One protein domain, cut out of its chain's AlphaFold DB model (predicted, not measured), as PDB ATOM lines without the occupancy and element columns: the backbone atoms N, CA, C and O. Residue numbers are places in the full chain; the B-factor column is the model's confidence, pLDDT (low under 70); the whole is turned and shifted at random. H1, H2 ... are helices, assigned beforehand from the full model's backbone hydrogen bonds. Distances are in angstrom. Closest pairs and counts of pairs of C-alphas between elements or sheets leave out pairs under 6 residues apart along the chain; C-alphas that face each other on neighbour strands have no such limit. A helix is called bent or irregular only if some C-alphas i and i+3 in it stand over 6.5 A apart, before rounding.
ATOM      1  N   ALA A   2      57.771 -42.432  45.082       64.06
ATOM      2  CA  ALA A   2      56.620 -41.765  44.442       64.06
ATOM      3  C   ALA A   2      56.028 -42.561  43.255       64.06
ATOM      4  O   ALA A   2      54.812 -42.691  43.162       64.06
ATOM      5  N   LEU A   3      56.883 -43.163  42.412       75.56
ATOM      6  CA  LEU A   3      56.484 -43.968  41.241       75.56
ATOM      7  C   LEU A   3      55.554 -45.143  41.593       75.56
ATOM      8  O   LEU A   3      54.545 -45.363  40.934       75.56
ATOM      9  N   GLU A   4      55.850 -45.855  42.680       79.69
ATOM     10  CA  GLU A   4      55.080 -47.028  43.126       79.69
ATOM     11  C   GLU A   4      53.677 -46.669  43.634       79.69
ATOM     12  O   GLU A   4      52.785 -47.514  43.648       79.69
ATOM     13  N   LEU A   5      53.466 -45.413  44.042       85.69
ATOM     14  CA  LEU A   5      52.176 -44.925  44.529       85.69
ATOM     15  C   LEU A   5      51.301 -44.358  43.411       85.69
ATOM     16  O   LEU A   5      50.107 -44.166  43.622       85.69
ATOM     17  N   ALA A   6      51.861 -44.084  42.233       86.12
ATOM     18  CA  ALA A   6      51.122 -43.461  41.142       86.12
ATOM     19  C   ALA A   6      49.857 -44.237  40.721       86.12
ATOM     20  O   ALA A   6      48.811 -43.603  40.582       86.12
ATOM     21  N   PRO A   7      49.870 -45.584  40.635       88.06
ATOM     22  CA  PRO A   7      48.650 -46.338  40.357       88.06
ATOM     23  C   PRO A   7      47.595 -46.181  41.469       88.06
ATOM     24  O   PRO A   7      46.400 -46.071  41.208       88.06
ATOM     25  N   TYR A   8      48.020 -46.108  42.731       89.56
ATOM     26  CA  TYR A   8      47.099 -45.877  43.845       89.56
ATOM     27  C   TYR A   8      46.465 -44.479  43.778       89.56
ATOM     28  O   TYR A   8      45.261 -44.329  43.983       89.56
ATOM     29  N   TYR A   9      47.252 -43.453  43.438       88.88
ATOM     30  CA  TYR A   9      46.735 -42.097  43.253       88.88
ATOM     31  C   TYR A   9      45.786 -41.989  42.061       88.88
ATOM     32  O   TYR A   9      44.784 -41.280  42.161       88.88
ATOM     33  N   SER A  10      46.051 -42.707  40.967       91.50
ATOM     34  CA  SER A  10      45.142 -42.729  39.823       91.50
ATOM     35  C   SER A  10      43.782 -43.312  40.202       91.50
ATOM     36  O   SER A  10      42.758 -42.705  39.902       91.50
ATOM     37  N   ASP A  11      43.761 -44.422  40.947       92.31
ATOM     38  CA  ASP A  11      42.512 -45.025  41.433       92.31
ATOM     39  C   ASP A  11      41.764 -44.076  42.366       92.31
ATOM     40  O   ASP A  11      40.551 -43.913  42.254       92.31
ATOM     41  N   MET A  12      42.492 -43.418  43.270       92.19
ATOM     42  CA  MET A  12      41.914 -42.456  44.200       92.19
ATOM     43  C   MET A  12      41.259 -41.281  43.461       92.19
ATOM     44  O   MET A  12      40.154 -40.884  43.822       92.19
ATOM     45  N   LEU A  13      41.900 -40.737  42.420       92.00
ATOM     46  CA  LEU A  13      41.334 -39.655  41.604       92.00
ATOM     47  C   LEU A  13      40.069 -40.102  40.861       92.00
ATOM     48  O   LEU A  13      39.078 -39.372  40.852       92.00
ATOM     49  N   LEU A  14      40.088 -41.306  40.283       92.12
ATOM     50  CA  LEU A  14      38.943 -41.867  39.563       92.12
ATOM     51  C   LEU A  14      37.760 -42.155  40.498       92.12
ATOM     52  O   LEU A  14      36.624 -41.892  40.130       92.12
ATOM     53  N   GLN A  15      38.018 -42.633  41.719       91.25
ATOM     54  CA  GLN A  15      36.984 -42.877  42.736       91.25
ATOM     55  C   GLN A  15      36.441 -41.586  43.359       91.25
ATOM     56  O   GLN A  15      35.282 -41.532  43.771       91.25
ATOM     57  N   ALA A  16      37.275 -40.549  43.467       88.62
ATOM     58  CA  ALA A  16      36.875 -39.254  44.006       88.62
ATOM     59  C   ALA A  16      35.987 -38.467  43.029       88.62
ATOM     60  O   ALA A  16      35.182 -37.636  43.455       88.62
ATOM     61  N   TYR A  17      36.117 -38.716  41.728       88.75
ATOM     62  CA  TYR A  17      35.266 -38.130  40.703       88.75
ATOM     63  C   TYR A  17      33.924 -38.886  40.592       88.75
ATOM     64  O   TYR A  17      33.919 -40.114  40.590       88.75
ATOM     65  N   PRO A  18      32.768 -38.205  40.460       86.25
ATOM     66  CA  PRO A  18      32.558 -36.750  40.434       86.25
ATOM     67  C   PRO A  18      32.252 -36.120  41.809       86.25
ATOM     68  O   PRO A  18      31.947 -34.932  41.879       86.25
ATOM     69  N   ALA A  19      32.264 -36.892  42.899       88.19
ATOM     70  CA  ALA A  19      31.731 -36.459  44.196       88.19
ATOM     71  C   ALA A  19      32.599 -35.421  44.933       88.19
ATOM     72  O   ALA A  19      32.068 -34.540  45.606       88.19
ATOM     73  N   LEU A  20      33.925 -35.538  44.836       87.44
ATOM     74  CA  LEU A  20      34.901 -34.721  45.569       87.44
ATOM     75  C   LEU A  20      35.792 -33.879  44.649       87.44
ATOM     76  O   LEU A  20      36.418 -32.926  45.109       87.44
ATOM     77  N   VAL A  21      35.868 -34.242  43.368       89.31
ATOM     78  CA  VAL A  21      36.764 -33.637  42.376       89.31
ATOM     79  C   VAL A  21      35.948 -33.266  41.141       89.31
ATOM     80  O   VAL A  21      35.183 -34.084  40.631       89.31
ATOM     81  N   SER A  22      36.098 -32.030  40.659       92.38
ATOM     82  CA  SER A  22      35.452 -31.585  39.419       92.38
ATOM     83  C   SER A  22      36.140 -32.174  38.184       92.38
ATOM     84  O   SER A  22      37.283 -32.625  38.249       92.38
ATOM     85  N   VAL A  23      35.476 -32.135  37.023       92.56
ATOM     86  CA  VAL A  23      36.086 -32.611  35.769       92.56
ATOM     87  C   VAL A  23      37.385 -31.869  35.447       92.56
ATOM     88  O   VAL A  23      38.368 -32.503  35.091       92.56
ATOM     89  N   ASP A  24      37.438 -30.551  35.640       92.56
ATOM     90  CA  ASP A  24      38.643 -29.767  35.346       92.56
ATOM     91  C   ASP A  24      39.801 -30.120  36.286       92.56
ATOM     92  O   ASP A  24      40.952 -30.206  35.859       92.56
ATOM     93  N   GLN A  25      39.494 -30.379  37.561       93.69
ATOM     94  CA  GLN A  25      40.486 -30.837  38.531       93.69
ATOM     95  C   GLN A  25      40.986 -32.243  38.195       93.69
ATOM     96  O   GLN A  25      42.189 -32.478  38.279       93.69
ATOM     97  N   LEU A  26      40.093 -33.152  37.785       95.06
ATOM     98  CA  LEU A  26      40.467 -34.494  37.345       95.06
ATOM     99  C   LEU A  26      41.403 -34.413  36.138       95.06
ATOM    100  O   LEU A  26      42.501 -34.957  36.191       95.06
ATOM    101  N   ARG A  27      41.002 -33.682  35.093       94.31
ATOM    102  CA  ARG A  27      41.786 -33.474  33.868       94.31
ATOM    103  C   ARG A  27      43.187 -32.960  34.169       94.31
ATOM    104  O   ARG A  27      44.176 -33.545  33.732       94.31
ATOM    105  N   HIS A  28      43.270 -31.898  34.967       93.94
ATOM    106  CA  HIS A  28      44.542 -31.290  35.332       93.94
ATOM    107  C   HIS A  28      45.414 -32.224  36.180       93.94
ATOM    108  O   HIS A  28      46.591 -32.405  35.872       93.94
ATOM    109  N   ALA A  29      44.849 -32.847  37.220       93.81
ATOM    110  CA  ALA A  29      45.587 -33.743  38.107       93.81
ATOM    111  C   ALA A  29      46.101 -34.988  37.371       93.81
ATOM    112  O   ALA A  29      47.244 -35.391  37.578       93.81
ATOM    113  N   TYR A  30      45.283 -35.571  36.488       94.94
ATOM    114  CA  TYR A  30      45.666 -36.753  35.719       94.94
ATOM    115  C   TYR A  30      46.759 -36.429  34.699       94.94
ATOM    116  O   TYR A  30      47.758 -37.140  34.643       94.94
ATOM    117  N   ALA A  31      46.620 -35.325  33.954       94.19
ATOM    118  CA  ALA A  31      47.641 -34.886  33.004       94.19
ATOM    119  C   ALA A  31      48.979 -34.586  33.700       94.19
ATOM    120  O   ALA A  31      50.011 -35.069  33.254       94.19
ATOM    121  N   ALA A  32      48.967 -33.860  34.825       93.56
ATOM    122  CA  ALA A  32      50.184 -33.555  35.583       93.56
ATOM    123  C   ALA A  32      50.867 -34.817  36.142       93.56
ATOM    124  O   ALA A  32      52.094 -34.910  36.168       93.56
ATOM    125  N   MET A  33      50.077 -35.801  36.582       93.69
ATOM    126  CA  MET A  33      50.597 -37.086  37.042       93.69
ATOM    127  C   MET A  33      51.253 -37.863  35.896       93.69
ATOM    128  O   MET A  33      52.380 -38.321  36.060       93.69
ATOM    129  N   VAL A  34      50.585 -37.999  34.747       93.88
ATOM    130  CA  VAL A  34      51.134 -38.729  33.592       93.88
ATOM    131  C   VAL A  34      52.378 -38.037  33.037       93.88
ATOM    132  O   VAL A  34      53.343 -38.731  32.745       93.88
ATOM    133  N   ASP A  35      52.401 -36.705  32.971       93.56
ATOM    134  CA  ASP A  35      53.569 -35.916  32.544       93.56
ATOM    135  C   ASP A  35      54.794 -36.203  33.423       93.56
ATOM    136  O   ASP A  35      55.848 -36.623  32.948       93.56
ATOM    137  N   CYS A  36      54.618 -36.107  34.745       91.94
ATOM    138  CA  CYS A  36      55.684 -36.373  35.708       91.94
ATOM    139  C   CYS A  36      56.185 -37.828  35.656       91.94
ATOM    140  O   CYS A  36      57.363 -38.093  35.915       91.94
ATOM    141  N   LEU A  37      55.300 -38.780  35.344       91.75
ATOM    142  CA  LEU A  37      55.666 -40.185  35.165       91.75
ATOM    143  C   LEU A  37      56.374 -40.424  33.835       91.75
ATOM    144  O   LEU A  37      57.331 -41.187  33.815       91.75
ATOM    145  N   ALA A  38      55.944 -39.776  32.753       90.81
ATOM    146  CA  ALA A  38      56.535 -39.941  31.430       90.81
ATOM    147  C   ALA A  38      58.006 -39.495  31.404       90.81
ATOM    148  O   ALA A  38      58.812 -40.105  30.705       90.81
ATOM    149  N   GLU A  39      58.377 -38.498  32.215       88.69
ATOM    150  CA  GLU A  39      59.773 -38.078  32.401       88.69
ATOM    151  C   GLU A  39      60.635 -39.098  33.169       88.69
ATOM    152  O   GLU A  39      61.858 -39.112  33.020       88.69
ATOM    153  N   GLN A  40      60.024 -39.932  34.016       89.81
ATOM    154  CA  GLN A  40      60.732 -40.847  34.918       89.81
ATOM    155  C   GLN A  40      60.751 -42.289  34.408       89.81
ATOM    156  O   GLN A  40      61.809 -42.916  34.364       89.81
ATOM    157  N   ASP A  41      59.578 -42.825  34.080       90.19
ATOM    158  CA  ASP A  41      59.375 -44.185  33.600       90.19
ATOM    159  C   ASP A  41      58.108 -44.253  32.735       90.19
ATOM    160  O   ASP A  41      56.966 -44.235  33.209       90.19
ATOM    161  N   GLU A  42      58.341 -44.383  31.434       89.62
ATOM    162  CA  GLU A  42      57.306 -44.504  30.418       89.62
ATOM    163  C   GLU A  42      56.326 -45.657  30.697       89.62
ATOM    164  O   GLU A  42      55.124 -45.504  30.471       89.62
ATOM    165  N   ALA A  43      56.782 -46.795  31.227       91.75
ATOM    166  CA  ALA A  43      55.907 -47.935  31.485       91.75
ATOM    167  C   ALA A  43      54.907 -47.643  32.615       91.75
ATOM    168  O   ALA A  43      53.747 -48.056  32.536       91.75
ATOM    169  N   TYR A  44      55.321 -46.891  33.640       91.00
ATOM    170  CA  TYR A  44      54.415 -46.447  34.704       91.00
ATOM    171  C   TYR A  44      53.435 -45.377  34.226       91.00
ATOM    172  O   TYR A  44      52.265 -45.420  34.610       91.00
ATOM    173  N   ALA A  45      53.880 -44.451  33.369       93.25
ATOM    174  CA  ALA A  45      52.988 -43.483  32.737       93.25
ATOM    175  C   ALA A  45      51.881 -44.204  31.953       93.25
ATOM    176  O   ALA A  45      50.694 -43.931  32.154       93.25
ATOM    177  N   TRP A  46      52.259 -45.208  31.151       95.19
ATOM    178  CA  TRP A  46      51.296 -46.019  30.413       95.19
ATOM    179  C   TRP A  46      50.362 -46.807  31.331       95.19
ATOM    180  O   TRP A  46      49.162 -46.855  31.081       95.19
ATOM    181  N   LEU A  47      50.868 -47.392  32.421       94.06
ATOM    182  CA  LEU A  47      50.036 -48.115  33.388       94.06
ATOM    183  C   LEU A  47      48.915 -47.231  33.958       94.06
ATOM    184  O   LEU A  47      47.783 -47.683  34.115       94.06
ATOM    185  N   VAL A  48      49.216 -45.967  34.254       94.56
ATOM    186  CA  VAL A  48      48.231 -45.001  34.758       94.56
ATOM    187  C   VAL A  48      47.232 -44.594  33.671       94.56
ATOM    188  O   VAL A  48      46.035 -44.487  33.948       94.56
ATOM    189  N   VAL A  49      47.680 -44.424  32.425       96.56
ATOM    190  CA  VAL A  49      46.784 -44.215  31.273       96.56
ATOM    191  C   VAL A  49      45.872 -45.430  31.062       96.56
ATOM    192  O   VAL A  49      44.671 -45.261  30.860       96.56
ATOM    193  N   GLN A  50      46.395 -46.650  31.200       96.12
ATOM    194  CA  GLN A  50      45.619 -47.882  31.079       96.12
ATOM    195  C   GLN A  50      44.502 -47.953  32.122       96.12
ATOM    196  O   GLN A  50      43.383 -48.311  31.784       96.12
ATOM    197  N   ARG A  51      44.751 -47.526  33.365       95.38
ATOM    198  CA  ARG A  51      43.699 -47.471  34.396       95.38
ATOM    199  C   ARG A  51      42.566 -46.508  34.050       95.38
ATOM    200  O   ARG A  51      41.412 -46.793  34.356       95.38
ATOM    201  N   LEU A  52      42.879 -45.393  33.388       96.25
ATOM    202  CA  LEU A  52      41.857 -44.482  32.872       96.25
ATOM    203  C   LEU A  52      41.048 -45.142  31.748       96.25
ATOM    204  O   LEU A  52      39.827 -45.017  31.732       96.25
ATOM    205  N   ILE A  53      41.710 -45.869  30.843       96.81
ATOM    206  CA  ILE A  53      41.047 -46.635  29.778       96.81
ATOM    207  C   ILE A  53      40.128 -47.705  30.380       96.81
ATOM    208  O   ILE A  53      38.961 -47.775  30.007       96.81
ATOM    209  N   ASP A  54      40.609 -48.466  31.363       95.88
ATOM    210  CA  ASP A  54      39.835 -49.506  32.043       95.88
ATOM    211  C   ASP A  54      38.616 -48.912  32.768       95.88
ATOM    212  O   ASP A  54      37.524 -49.480  32.732       95.88
ATOM    213  N   ALA A  55      38.767 -47.736  33.390       93.94
ATOM    214  CA  ALA A  55      37.662 -47.018  34.023       93.94
ATOM    215  C   ALA A  55      36.629 -46.511  33.008       93.94
ATOM    216  O   ALA A  55      35.432 -46.520  33.296       93.94
ATOM    217  N   ILE A  56      37.071 -46.097  31.817       94.31
ATOM    218  CA  ILE A  56      36.170 -45.777  30.712       94.31
ATOM    219  C   ILE A  56      35.436 -47.051  30.291       94.31
ATOM    220  O   ILE A  56      34.210 -47.054  30.310       94.31
ATOM    221  N   ASP A  57      36.144 -48.137  29.970       93.50
ATOM    222  CA  ASP A  57      35.565 -49.410  29.513       93.50
ATOM    223  C   ASP A  57      34.607 -50.055  30.535       93.50
ATOM    224  O   ASP A  57      33.656 -50.728  30.137       93.50
ATOM    225  N   ALA A  58      34.798 -49.808  31.835       91.62
ATOM    226  CA  ALA A  58      33.864 -50.225  32.883       91.62
ATOM    227  C   ALA A  58      32.487 -49.544  32.774       91.62
ATOM    228  O   ALA A  58      31.491 -50.084  33.261       91.62
ATOM    229  N   ILE A  59      32.414 -48.376  32.130       88.94
ATOM    230  CA  ILE A  59      31.167 -47.673  31.841       88.94
ATOM    231  C   ILE A  59      30.718 -48.047  30.423       88.94
ATOM    232  O   ILE A  59      31.453 -47.785  29.471       88.94
ATOM    233  N   PRO A  60      29.520 -48.622  30.225       85.00
ATOM    234  CA  PRO A  60      29.090 -49.053  28.902       85.00
ATOM    235  C   PRO A  60      29.005 -47.873  27.915       85.00
ATOM    236  O   PRO A  60      28.591 -46.773  28.296       85.00
ATOM    237  N   PRO A  61      29.358 -48.081  26.631       81.50
ATOM    238  CA  PRO A  61      29.212 -47.048  25.614       81.50
ATOM    239  C   PRO A  61      27.738 -46.706  25.413       81.50
ATOM    240  O   PRO A  61      26.853 -47.570  25.533       81.50
ATOM    241  N   MET A  62      27.461 -45.455  25.048       71.50
ATOM    242  CA  MET A  62      26.102 -45.050  24.714       71.50
ATOM    243  C   MET A  62      25.731 -45.683  23.377       71.50
ATOM    244  O   MET A  62      26.118 -45.181  22.328       71.50
ATOM    245  N   THR A  63      24.999 -46.794  23.396       70.12
ATOM    246  CA  THR A  63      24.421 -47.451  22.211       70.12
ATOM    247  C   THR A  63      22.898 -47.312  22.234       70.12
ATOM    248  O   THR A  63      22.343 -47.207  23.326       70.12
ATOM    249  N   PRO A  64      22.167 -47.333  21.096       60.50
ATOM    250  CA  PRO A  64      20.701 -47.277  21.139       60.50
ATOM    251  C   PRO A  64      20.102 -48.420  21.975       60.50
ATOM    252  O   PRO A  64      19.041 -48.246  22.567       60.50
ATOM    253  N   ALA A  65      20.797 -49.560  22.080       58.97
ATOM    254  CA  ALA A  65      20.441 -50.656  22.978       58.97
ATOM    255  C   ALA A  65      20.566 -50.271  24.466       58.97
ATOM    256  O   ALA A  65      19.614 -50.470  25.213       58.97
ATOM    257  N   ASN A  66      21.680 -49.658  24.882       57.50
ATOM    258  CA  ASN A  66      21.891 -49.231  26.275       57.50
ATOM    259  C   ASN A  66      21.020 -48.025  26.655       57.50
ATOM    260  O   ASN A  66      20.487 -47.966  27.757       57.50
ATOM    261  N   ILE A  67      20.775 -47.117  25.707       55.62
ATOM    262  CA  ILE A  67      19.824 -46.013  25.875       55.62
ATOM    263  C   ILE A  67      18.408 -46.573  26.067       55.62
ATOM    264  O   ILE A  67      17.661 -46.052  26.873       55.62
ATOM    265  N   SER A  68      18.016 -47.660  25.401       50.88
ATOM    266  CA  SER A  68      16.651 -48.202  25.544       50.88
ATOM    267  C   SER A  68      16.413 -48.952  26.863       50.88
ATOM    268  O   SER A  68      15.264 -49.097  27.273       50.88
ATOM    269  N   VAL A  69      17.474 -49.437  27.517       49.25
ATOM    270  CA  VAL A  69      17.395 -50.113  28.826       49.25
ATOM    271  C   VAL A  69      17.469 -49.106  29.979       49.25
ATOM    272  O   VAL A  69      16.823 -49.316  31.001       49.25
ATOM    273  N   GLU A  70      18.194 -47.998  29.801       47.72
ATOM    274  CA  GLU A  70      18.455 -47.022  30.871       47.72
ATOM    275  C   GLU A  70      17.728 -45.675  30.694       47.72
ATOM    276  O   GLU A  70      17.500 -44.967  31.669       47.72
ATOM    277  N   ALA A  71      17.291 -45.309  29.483       43.12
ATOM    278  CA  ALA A  71      16.556 -44.070  29.207       43.12
ATOM    279  C   ALA A  71      15.038 -44.247  29.350       43.12
ATOM    280  O   ALA A  71      14.257 -43.861  28.475       43.12
ATOM    281  N   SER A  72      14.601 -44.760  30.503       44.94
ATOM    282  CA  SER A  72      13.366 -44.197  31.044       44.94
ATOM    283  C   SER A  72      13.672 -42.744  31.425       44.94
ATOM    284  O   SER A  72      14.644 -42.508  32.139       44.94
ATOM    285  N   PRO A  73      12.869 -41.753  30.999       50.47
ATOM    286  CA  PRO A  73      13.069 -40.340  31.347       50.47
ATOM    287  C   PRO A  73      12.985 -40.041  32.860       50.47
ATOM    288  O   PRO A  73      13.111 -38.887  33.263       50.47
ATOM    289  N   GLU A  74      12.778 -41.066  33.691       50.38
ATOM    290  CA  GLU A  74      12.684 -41.007  35.147       50.38
ATOM    291  C   GLU A  74      13.984 -41.399  35.878       50.38
ATOM    292  O   GLU A  74      14.036 -41.207  37.092       50.38
ATOM    293  N   ASP A  75      15.033 -41.894  35.194       53.59
ATOM    294  CA  ASP A  75      16.285 -42.294  35.863       53.59
ATOM    295  C   ASP A  75      17.442 -41.290  35.641       53.59
ATOM    296  O   ASP A  75      18.163 -41.353  34.637       53.59
ATOM    297  N   PRO A  76      17.668 -40.339  36.571       60.28
ATOM    298  CA  PRO A  76      18.772 -39.385  36.488       60.28
ATOM    299  C   PRO A  76      20.159 -40.051  36.550       60.28
ATOM    300  O   PRO A  76      21.150 -39.407  36.192       60.28
ATOM    301  N   ALA A  77      20.261 -41.319  36.973       62.75
ATOM    302  CA  ALA A  77      21.532 -42.032  37.052       62.75
ATOM    303  C   ALA A  77      22.101 -42.370  35.664       62.75
ATOM    304  O   ALA A  77      23.305 -42.232  35.450       62.75
ATOM    305  N   ALA A  78      21.253 -42.718  34.691       60.72
ATOM    306  CA  ALA A  78      21.675 -43.050  33.326       60.72
ATOM    307  C   ALA A  78      22.343 -41.858  32.613       60.72
ATOM    308  O   ALA A  78      23.404 -41.977  31.993       60.72
ATOM    309  N   GLY A  79      21.753 -40.666  32.762       63.62
ATOM    310  CA  GLY A  79      22.321 -39.420  32.240       63.62
ATOM    311  C   GLY A  79      23.634 -39.032  32.928       63.62
ATOM    312  O   GLY A  79      24.555 -38.550  32.270       63.62
ATOM    313  N   ALA A  80      23.757 -39.282  34.235       75.19
ATOM    314  CA  ALA A  80      24.990 -39.030  34.976       75.19
ATOM    315  C   ALA A  80      26.146 -39.932  34.503       75.19
ATOM    316  O   ALA A  80      27.266 -39.451  34.325       75.19
ATOM    317  N   THR A  81      25.867 -41.207  34.222       79.44
ATOM    318  CA  THR A  81      26.845 -42.186  33.719       79.44
ATOM    319  C   THR A  81      27.382 -41.809  32.334       79.44
ATOM    320  O   THR A  81      28.593 -41.820  32.106       79.44
ATOM    321  N   ALA A  82      26.496 -41.384  31.428       78.50
ATOM    322  CA  ALA A  82      26.853 -40.870  30.105       78.50
ATOM    323  C   ALA A  82      27.831 -39.689  30.168       78.50
ATOM    324  O   ALA A  82      28.845 -39.638  29.467       78.50
ATOM    325  N   VAL A  83      27.506 -38.727  31.034       84.75
ATOM    326  CA  VAL A  83      28.291 -37.514  31.247       84.75
ATOM    327  C   VAL A  83      29.645 -37.860  31.866       84.75
ATOM    328  O   VAL A  83      30.668 -37.360  31.401       84.75
ATOM    329  N   ALA A  84      29.675 -38.757  32.856       88.19
ATOM    330  CA  ALA A  84      30.913 -39.226  33.471       88.19
ATOM    331  C   ALA A  84      31.846 -39.878  32.440       88.19
ATOM    332  O   ALA A  84      33.015 -39.504  32.354       88.19
ATOM    333  N   ARG A  85      31.327 -40.775  31.590       91.06
ATOM    334  CA  ARG A  85      32.116 -41.406  30.521       91.06
ATOM    335  C   ARG A  85      32.671 -40.383  29.530       91.06
ATOM    336  O   ARG A  85      33.845 -40.452  29.179       91.06
ATOM    337  N   GLY A  86      31.865 -39.396  29.132       91.44
ATOM    338  CA  GLY A  86      32.319 -38.286  28.288       91.44
ATOM    339  C   GLY A  86      33.457 -37.479  28.924       91.44
ATOM    340  O   GLY A  86      34.447 -37.179  28.262       91.44
ATOM    341  N   HIS A  87      33.363 -37.175  30.218       93.31
ATOM    342  CA  HIS A  87      34.414 -36.465  30.949       93.31
ATOM    343  C   HIS A  87      35.714 -37.274  31.074       93.31
ATOM    344  O   HIS A  87      36.802 -36.712  30.920       93.31
ATOM    345  N   LEU A  88      35.618 -38.588  31.293       94.94
ATOM    346  CA  LEU A  88      36.785 -39.471  31.291       94.94
ATOM    347  C   LEU A  88      37.427 -39.555  29.899       94.94
ATOM    348  O   LEU A  88      38.650 -39.501  29.798       94.94
ATOM    349  N   LEU A  89      36.633 -39.591  28.823       95.38
ATOM    350  CA  LEU A  89      37.152 -39.547  27.451       95.38
ATOM    351  C   LEU A  89      37.906 -38.249  27.155       95.38
ATOM    352  O   LEU A  89      38.989 -38.298  26.582       95.38
ATOM    353  N   VAL A  90      37.382 -37.094  27.579       95.06
ATOM    354  CA  VAL A  90      38.119 -35.823  27.462       95.06
ATOM    355  C   VAL A  90      39.424 -35.879  28.259       95.06
ATOM    356  O   VAL A  90      40.469 -35.488  27.748       95.06
ATOM    357  N   THR A  91      39.385 -36.432  29.474       96.00
ATOM    358  CA  THR A  91      40.586 -36.628  30.301       96.00
ATOM    359  C   THR A  91      41.609 -37.532  29.605       96.00
ATOM    360  O   THR A  91      42.807 -37.281  29.703       96.00
ATOM    361  N   LEU A  92      41.168 -38.556  28.867       96.88
ATOM    362  CA  LEU A  92      42.045 -39.421  28.078       96.88
ATOM    363  C   LEU A  92      42.650 -38.675  26.881       96.88
ATOM    364  O   LEU A  92      43.849 -38.794  26.635       96.88
ATOM    365  N   CYS A  93      41.854 -37.870  26.170       95.38
ATOM    366  CA  CYS A  93      42.338 -37.017  25.081       95.38
ATOM    367  C   CYS A  93      43.428 -36.051  25.561       95.38
ATOM    368  O   CYS A  93      44.424 -35.861  24.861       95.38
ATOM    369  N   ASP A  94      43.293 -35.507  26.775       94.88
ATOM    370  CA  ASP A  94      44.313 -34.637  27.360       94.88
ATOM    371  C   ASP A  94      45.675 -35.333  27.469       94.88
ATOM    372  O   ASP A  94      46.691 -34.645  27.414       94.88
ATOM    373  N   GLN A  95      45.723 -36.668  27.567       95.50
ATOM    374  CA  GLN A  95      46.977 -37.410  27.712       95.50
ATOM    375  C   GLN A  95      47.838 -37.382  26.442       95.50
ATOM    376  O   GLN A  95      49.054 -37.549  26.527       95.50
ATOM    377  N   LEU A  96      47.263 -37.070  25.273       94.06
ATOM    378  CA  LEU A  96      47.997 -36.951  24.002       94.06
ATOM    379  C   LEU A  96      49.131 -35.916  24.065       94.06
ATOM    380  O   LEU A  96      50.123 -36.037  23.338       94.06
ATOM    381  N   ARG A  97      48.995 -34.913  24.942       92.19
ATOM    382  CA  ARG A  97      49.986 -33.848  25.125       92.19
ATOM    383  C   ARG A  97      51.163 -34.253  26.024       92.19
ATOM    384  O   ARG A  97      52.223 -33.660  25.894       92.19
ATOM    385  N   VAL A  98      50.986 -35.250  26.899       93.12
ATOM    386  CA  VAL A  98      51.957 -35.601  27.961       93.12
ATOM    387  C   VAL A  98      52.580 -36.991  27.810       93.12
ATOM    388  O   VAL A  98      53.673 -37.222  28.313       93.12
ATOM    389  N   VAL A  99      51.947 -37.933  27.096       93.12
ATOM    390  CA  VAL A  99      52.558 -39.260  26.873       93.12
ATOM    391  C   VAL A  99      53.838 -39.162  26.043       93.12
ATOM    392  O   VAL A  99      54.011 -38.219  25.266       93.12
ATOM    393  N   SER A 100      54.733 -40.143  26.151       91.00
ATOM    394  CA  SER A 100      55.929 -40.211  25.305       91.00
ATOM    395  C   SER A 100      55.562 -40.443  23.832       91.00
ATOM    396  O   SER A 100      54.482 -40.941  23.501       91.00
ATOM    397  N   LEU A 101      56.480 -40.115  22.916       89.62
ATOM    398  CA  LEU A 101      56.286 -40.396  21.486       89.62
ATOM    399  C   LEU A 101      56.112 -41.896  21.206       89.62
ATOM    400  O   LEU A 101      55.377 -42.253  20.291       89.62
ATOM    401  N   ALA A 102      56.743 -42.767  22.000       90.81
ATOM    402  CA  ALA A 102      56.639 -44.215  21.840       90.81
ATOM    403  C   ALA A 102      55.218 -44.744  22.108       90.81
ATOM    404  O   ALA A 102      54.819 -45.752  21.530       90.81
ATOM    405  N   GLN A 103      54.451 -44.054  22.955       93.56
ATOM    406  CA  GLN A 103      53.085 -44.432  23.343       93.56
ATOM    407  C   GLN A 103      52.010 -43.645  22.595       93.56
ATOM    408  O   GLN A 103      50.822 -43.937  22.721       93.56
ATOM    409  N   PHE A 104      52.411 -42.638  21.822       94.50
ATOM    410  CA  PHE A 104      51.491 -41.711  21.182       94.50
ATOM    411  C   PHE A 104      50.517 -42.420  20.233       94.50
ATOM    412  O   PHE A 104      49.303 -42.263  20.361       94.50
ATOM    413  N   ASP A 105      51.034 -43.269  19.344       95.31
ATOM    414  CA  ASP A 105      50.213 -44.020  18.387       95.31
ATOM    415  C   ASP A 105      49.295 -45.029  19.087       95.31
ATOM    416  O   ASP A 105      48.157 -45.247  18.661       95.31
ATOM    417  N   GLN A 106      49.760 -45.611  20.195       96.19
ATOM    418  CA  GLN A 106      48.956 -46.513  21.013       96.19
ATOM    419  C   GLN A 106      47.788 -45.765  21.667       96.19
ATOM    420  O   GLN A 106      46.650 -46.229  21.603       96.19
ATOM    421  N   LEU A 107      48.030 -44.573  22.221       96.88
ATOM    422  CA  LEU A 107      46.970 -43.734  22.779       96.88
ATOM    423  C   LEU A 107      45.972 -43.286  21.700       96.88
ATOM    424  O   LEU A 107      44.763 -43.334  21.926       96.88
ATOM    425  N   LEU A 108      46.446 -42.908  20.509       96.81
ATOM    426  CA  LEU A 108      45.575 -42.585  19.374       96.81
ATOM    427  C   LEU A 108      44.696 -43.778  18.961       96.81
ATOM    428  O   LEU A 108      43.523 -43.592  18.628       96.81
ATOM    429  N   ALA A 109      45.227 -45.001  18.985       97.44
ATOM    430  CA  ALA A 109      44.450 -46.204  18.694       97.44
ATOM    431  C   ALA A 109      43.335 -46.432  19.730       97.44
ATOM    432  O   ALA A 109      42.195 -46.704  19.346       97.44
ATOM    433  N   GLU A 110      43.626 -46.245  21.019       98.00
ATOM    434  CA  GLU A 110      42.639 -46.385  22.099       98.00
ATOM    435  C   GLU A 110      41.559 -45.297  22.053       98.00
ATOM    436  O   GLU A 110      40.367 -45.607  22.102       98.00
ATOM    437  N   VAL A 111      41.939 -44.030  21.848       97.12
ATOM    438  CA  VAL A 111      40.978 -42.927  21.673       97.12
ATOM    439  C   VAL A 111      40.060 -43.194  20.475       97.12
ATOM    440  O   VAL A 111      38.844 -43.023  20.576       97.12
ATOM    441  N   ARG A 112      40.611 -43.675  19.349       97.19
ATOM    442  CA  ARG A 112      39.819 -44.076  18.176       97.19
ATOM    443  C   ARG A 112      38.844 -45.203  18.515       97.19
ATOM    444  O   ARG A 112      37.663 -45.078  18.196       97.19
ATOM    445  N   ARG A 113      39.318 -46.285  19.146       96.88
ATOM    446  CA  ARG A 113      38.490 -47.440  19.534       96.88
ATOM    447  C   ARG A 113      37.301 -46.995  20.381       96.88
ATOM    448  O   ARG A 113      36.167 -47.367  20.089       96.88
ATOM    449  N   LEU A 114      37.564 -46.179  21.397       95.81
ATOM    450  CA  LEU A 114      36.549 -45.707  22.330       95.81
ATOM    451  C   LEU A 114      35.537 -44.765  21.666       95.81
ATOM    452  O   LEU A 114      34.336 -44.935  21.861       95.81
ATOM    453  N   LEU A 115      35.986 -43.820  20.832       94.12
ATOM    454  CA  LEU A 115      35.086 -42.896  20.129       94.12
ATOM    455  C   LEU A 115      34.222 -43.584  19.066       94.12
ATOM    456  O   LEU A 115      33.075 -43.184  18.869       94.12
ATOM    457  N   LEU A 116      34.743 -44.613  18.388       93.75
ATOM    458  CA  LEU A 116      33.967 -45.415  17.435       93.75
ATOM    459  C   LEU A 116      32.929 -46.308  18.127       93.75
ATOM    460  O   LEU A 116      31.912 -46.633  17.516       93.75
ATOM    461  N   ALA A 117      33.163 -46.690  19.386       91.88
ATOM    462  CA  ALA A 117      32.194 -47.438  20.184       91.88
ATOM    463  C   ALA A 117      30.991 -46.578  20.623       91.88
ATOM    464  O   ALA A 117      29.909 -47.116  20.861       91.88
ATOM    465  N   GLU A 118      31.154 -45.253  20.707       88.50
ATOM    466  CA  GLU A 118      30.068 -44.329  21.043       88.50
ATOM    467  C   GLU A 118      29.090 -44.134  19.883       88.50
ATOM    468  O   GLU A 118      29.482 -43.940  18.728       88.50
ATOM    469  N   THR A 119      27.796 -44.048  20.189       85.62
ATOM    470  CA  THR A 119      26.810 -43.573  19.209       85.62
ATOM    471  C   THR A 119      26.995 -42.111  18.843       85.62
ATOM    472  O   THR A 119      27.550 -41.305  19.591       85.62
ATOM    473  N   ALA A 120      26.462 -41.752  17.675       82.50
ATOM    474  CA  ALA A 120      26.307 -40.364  17.279       82.50
ATOM    475  C   ALA A 120      25.428 -39.620  18.293       82.50
ATOM    476  O   ALA A 120      24.209 -39.764  18.309       82.50
ATOM    477  N   SER A 121      26.074 -38.825  19.143       82.44
ATOM    478  CA  SER A 121      25.442 -38.029  20.189       82.44
ATOM    479  C   SER A 121      26.110 -36.659  20.290       82.44
ATOM    480  O   SER A 121      27.257 -36.477  19.875       82.44
ATOM    481  N   ALA A 122      25.406 -35.687  20.877       81.50
ATOM    482  CA  ALA A 122      25.976 -34.368  21.155       81.50
ATOM    483  C   ALA A 122      27.210 -34.459  22.072       81.50
ATOM    484  O   ALA A 122      28.170 -33.717  21.877       81.50
ATOM    485  N   ALA A 123      27.211 -35.408  23.017       82.88
ATOM    486  CA  ALA A 123      28.347 -35.677  23.892       82.88
ATOM    487  C   ALA A 123      29.570 -36.148  23.092       82.88
ATOM    488  O   ALA A 123      30.638 -35.552  23.215       82.88
ATOM    489  N   ARG A 124      29.409 -37.138  22.198       88.75
ATOM    490  CA  ARG A 124      30.496 -37.602  21.318       88.75
ATOM    491  C   ARG A 124      31.041 -36.460  20.461       88.75
ATOM    492  O   ARG A 124      32.252 -36.289  20.368       88.75
ATOM    493  N   THR A 125      30.163 -35.647  19.876       88.69
ATOM    494  CA  THR A 125      30.568 -34.481  19.074       88.69
ATOM    495  C   THR A 125      31.355 -33.459  19.897       88.69
ATOM    496  O   THR A 125      32.347 -32.925  19.408       88.69
TER     497      THR A 125
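Overview. This is residues 2 to 125 of the 164 residues of an uncharacterized protein of Thamnocephalis sphaerospora (UniProt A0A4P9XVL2). Five long helices, H1, H2, H3, H5 and H6, lie side by side in an elongated bundle that runs up and down, each against the one before it. H2, H3 and H5 make the core, with H1 packed on H2 and H3, and H6 packed on H5 at the other side. H5, the longest, reaches past the others toward the short H4 at one end, where residues 72 to 77 stick out. The printed part has 124 residues with seven named helices, H1 to H7 in chain order, and no named strand, an all-helix domain. It is compact, with a radius of gyration of the C-alphas of 15.0 A and spans of 47 by 31 by 19 A.

Arrangement. Begin at H1, residues 2 to 16, and go on to H2, residues 23 to 38; they form a helical hairpin at a shallow tilt of 16 degrees, closest at the C-alphas of Leu 13 and Leu 26, 6.7 A apart. H3, residues 42 to 57, touches H1, running the same way, with the C-alphas of Pro 7 and Val 48 closest at 5.8 A. H2 and H3 are a hairpin too, touching through residues 34 to 38 and 44 to 49 alone, with the C-alphas of Leu 37 and Ala 45 closest at 4.9 A. H4, residues 64 to 70, is close to but not clearly touching H5, residues 76 to 97, with the C-alphas of Glu 70 and Ala 78 closest at 5.7 A. H5 touches H2 with residues 87 to 95 alone, closest at the C-alphas of Arg 27 and Thr 91, 4.9 A, at a shallow tilt of 34 degrees, only just short of steep. Residues 49 to 56 of H3 touch residues 85 to 95 of H5, with the C-alphas of Ile 56 and Arg 85 closest at 6.0 A. H6, residues 101 to 117, forms a hairpin with H5 at 25 degrees, a shallow tilt, through residues 104 to 111 and 89 to 96 alone; the C-alphas of Leu 96 and Phe 104 are closest, at 6.5 A. H7, residues 122 to 125, only just touches H5, with 3 pairs of C-alphas within 8 A, the closest being Gly 86 and Ala 123 at 6.5 A. H1 and H6 are apart. Every O i to N i+4 pair is within hydrogen-bond range in H2, H3 and H4, against 9 of 11 in H1, 15 of 18 in H5 and 11 of 13 in H6; H7 is too short for such a pair.

Along the chain. Find C-alpha 2 at (56.620, -41.765, 44.442); from there H1 runs 19.9 A to C-alpha 16. H2 spans 22.2 A and H3 22.3 A. Look for C-alpha 76 at (18.772, -39.385, 36.488), where H5 begins its 33.7 A. H6 covers 25.1 A, and H7 ends at C-alpha 125, (30.568, -34.481, 19.074). H1 and H6 are irregular: C-alphas 4 and 7 are 7.0 A apart, and C-alphas 102 and 105 are 7.3 A apart.

Size, cuts and confidence. The two C-alphas farthest apart, those of Gln 40 and Glu 74, are 48.0 A apart. The printed part has no cut and no long link. Look at the B-factor column: the mean pLDDT of the printed part is 86.0, and it is under 70 at residue 2 and residues 64 to 79.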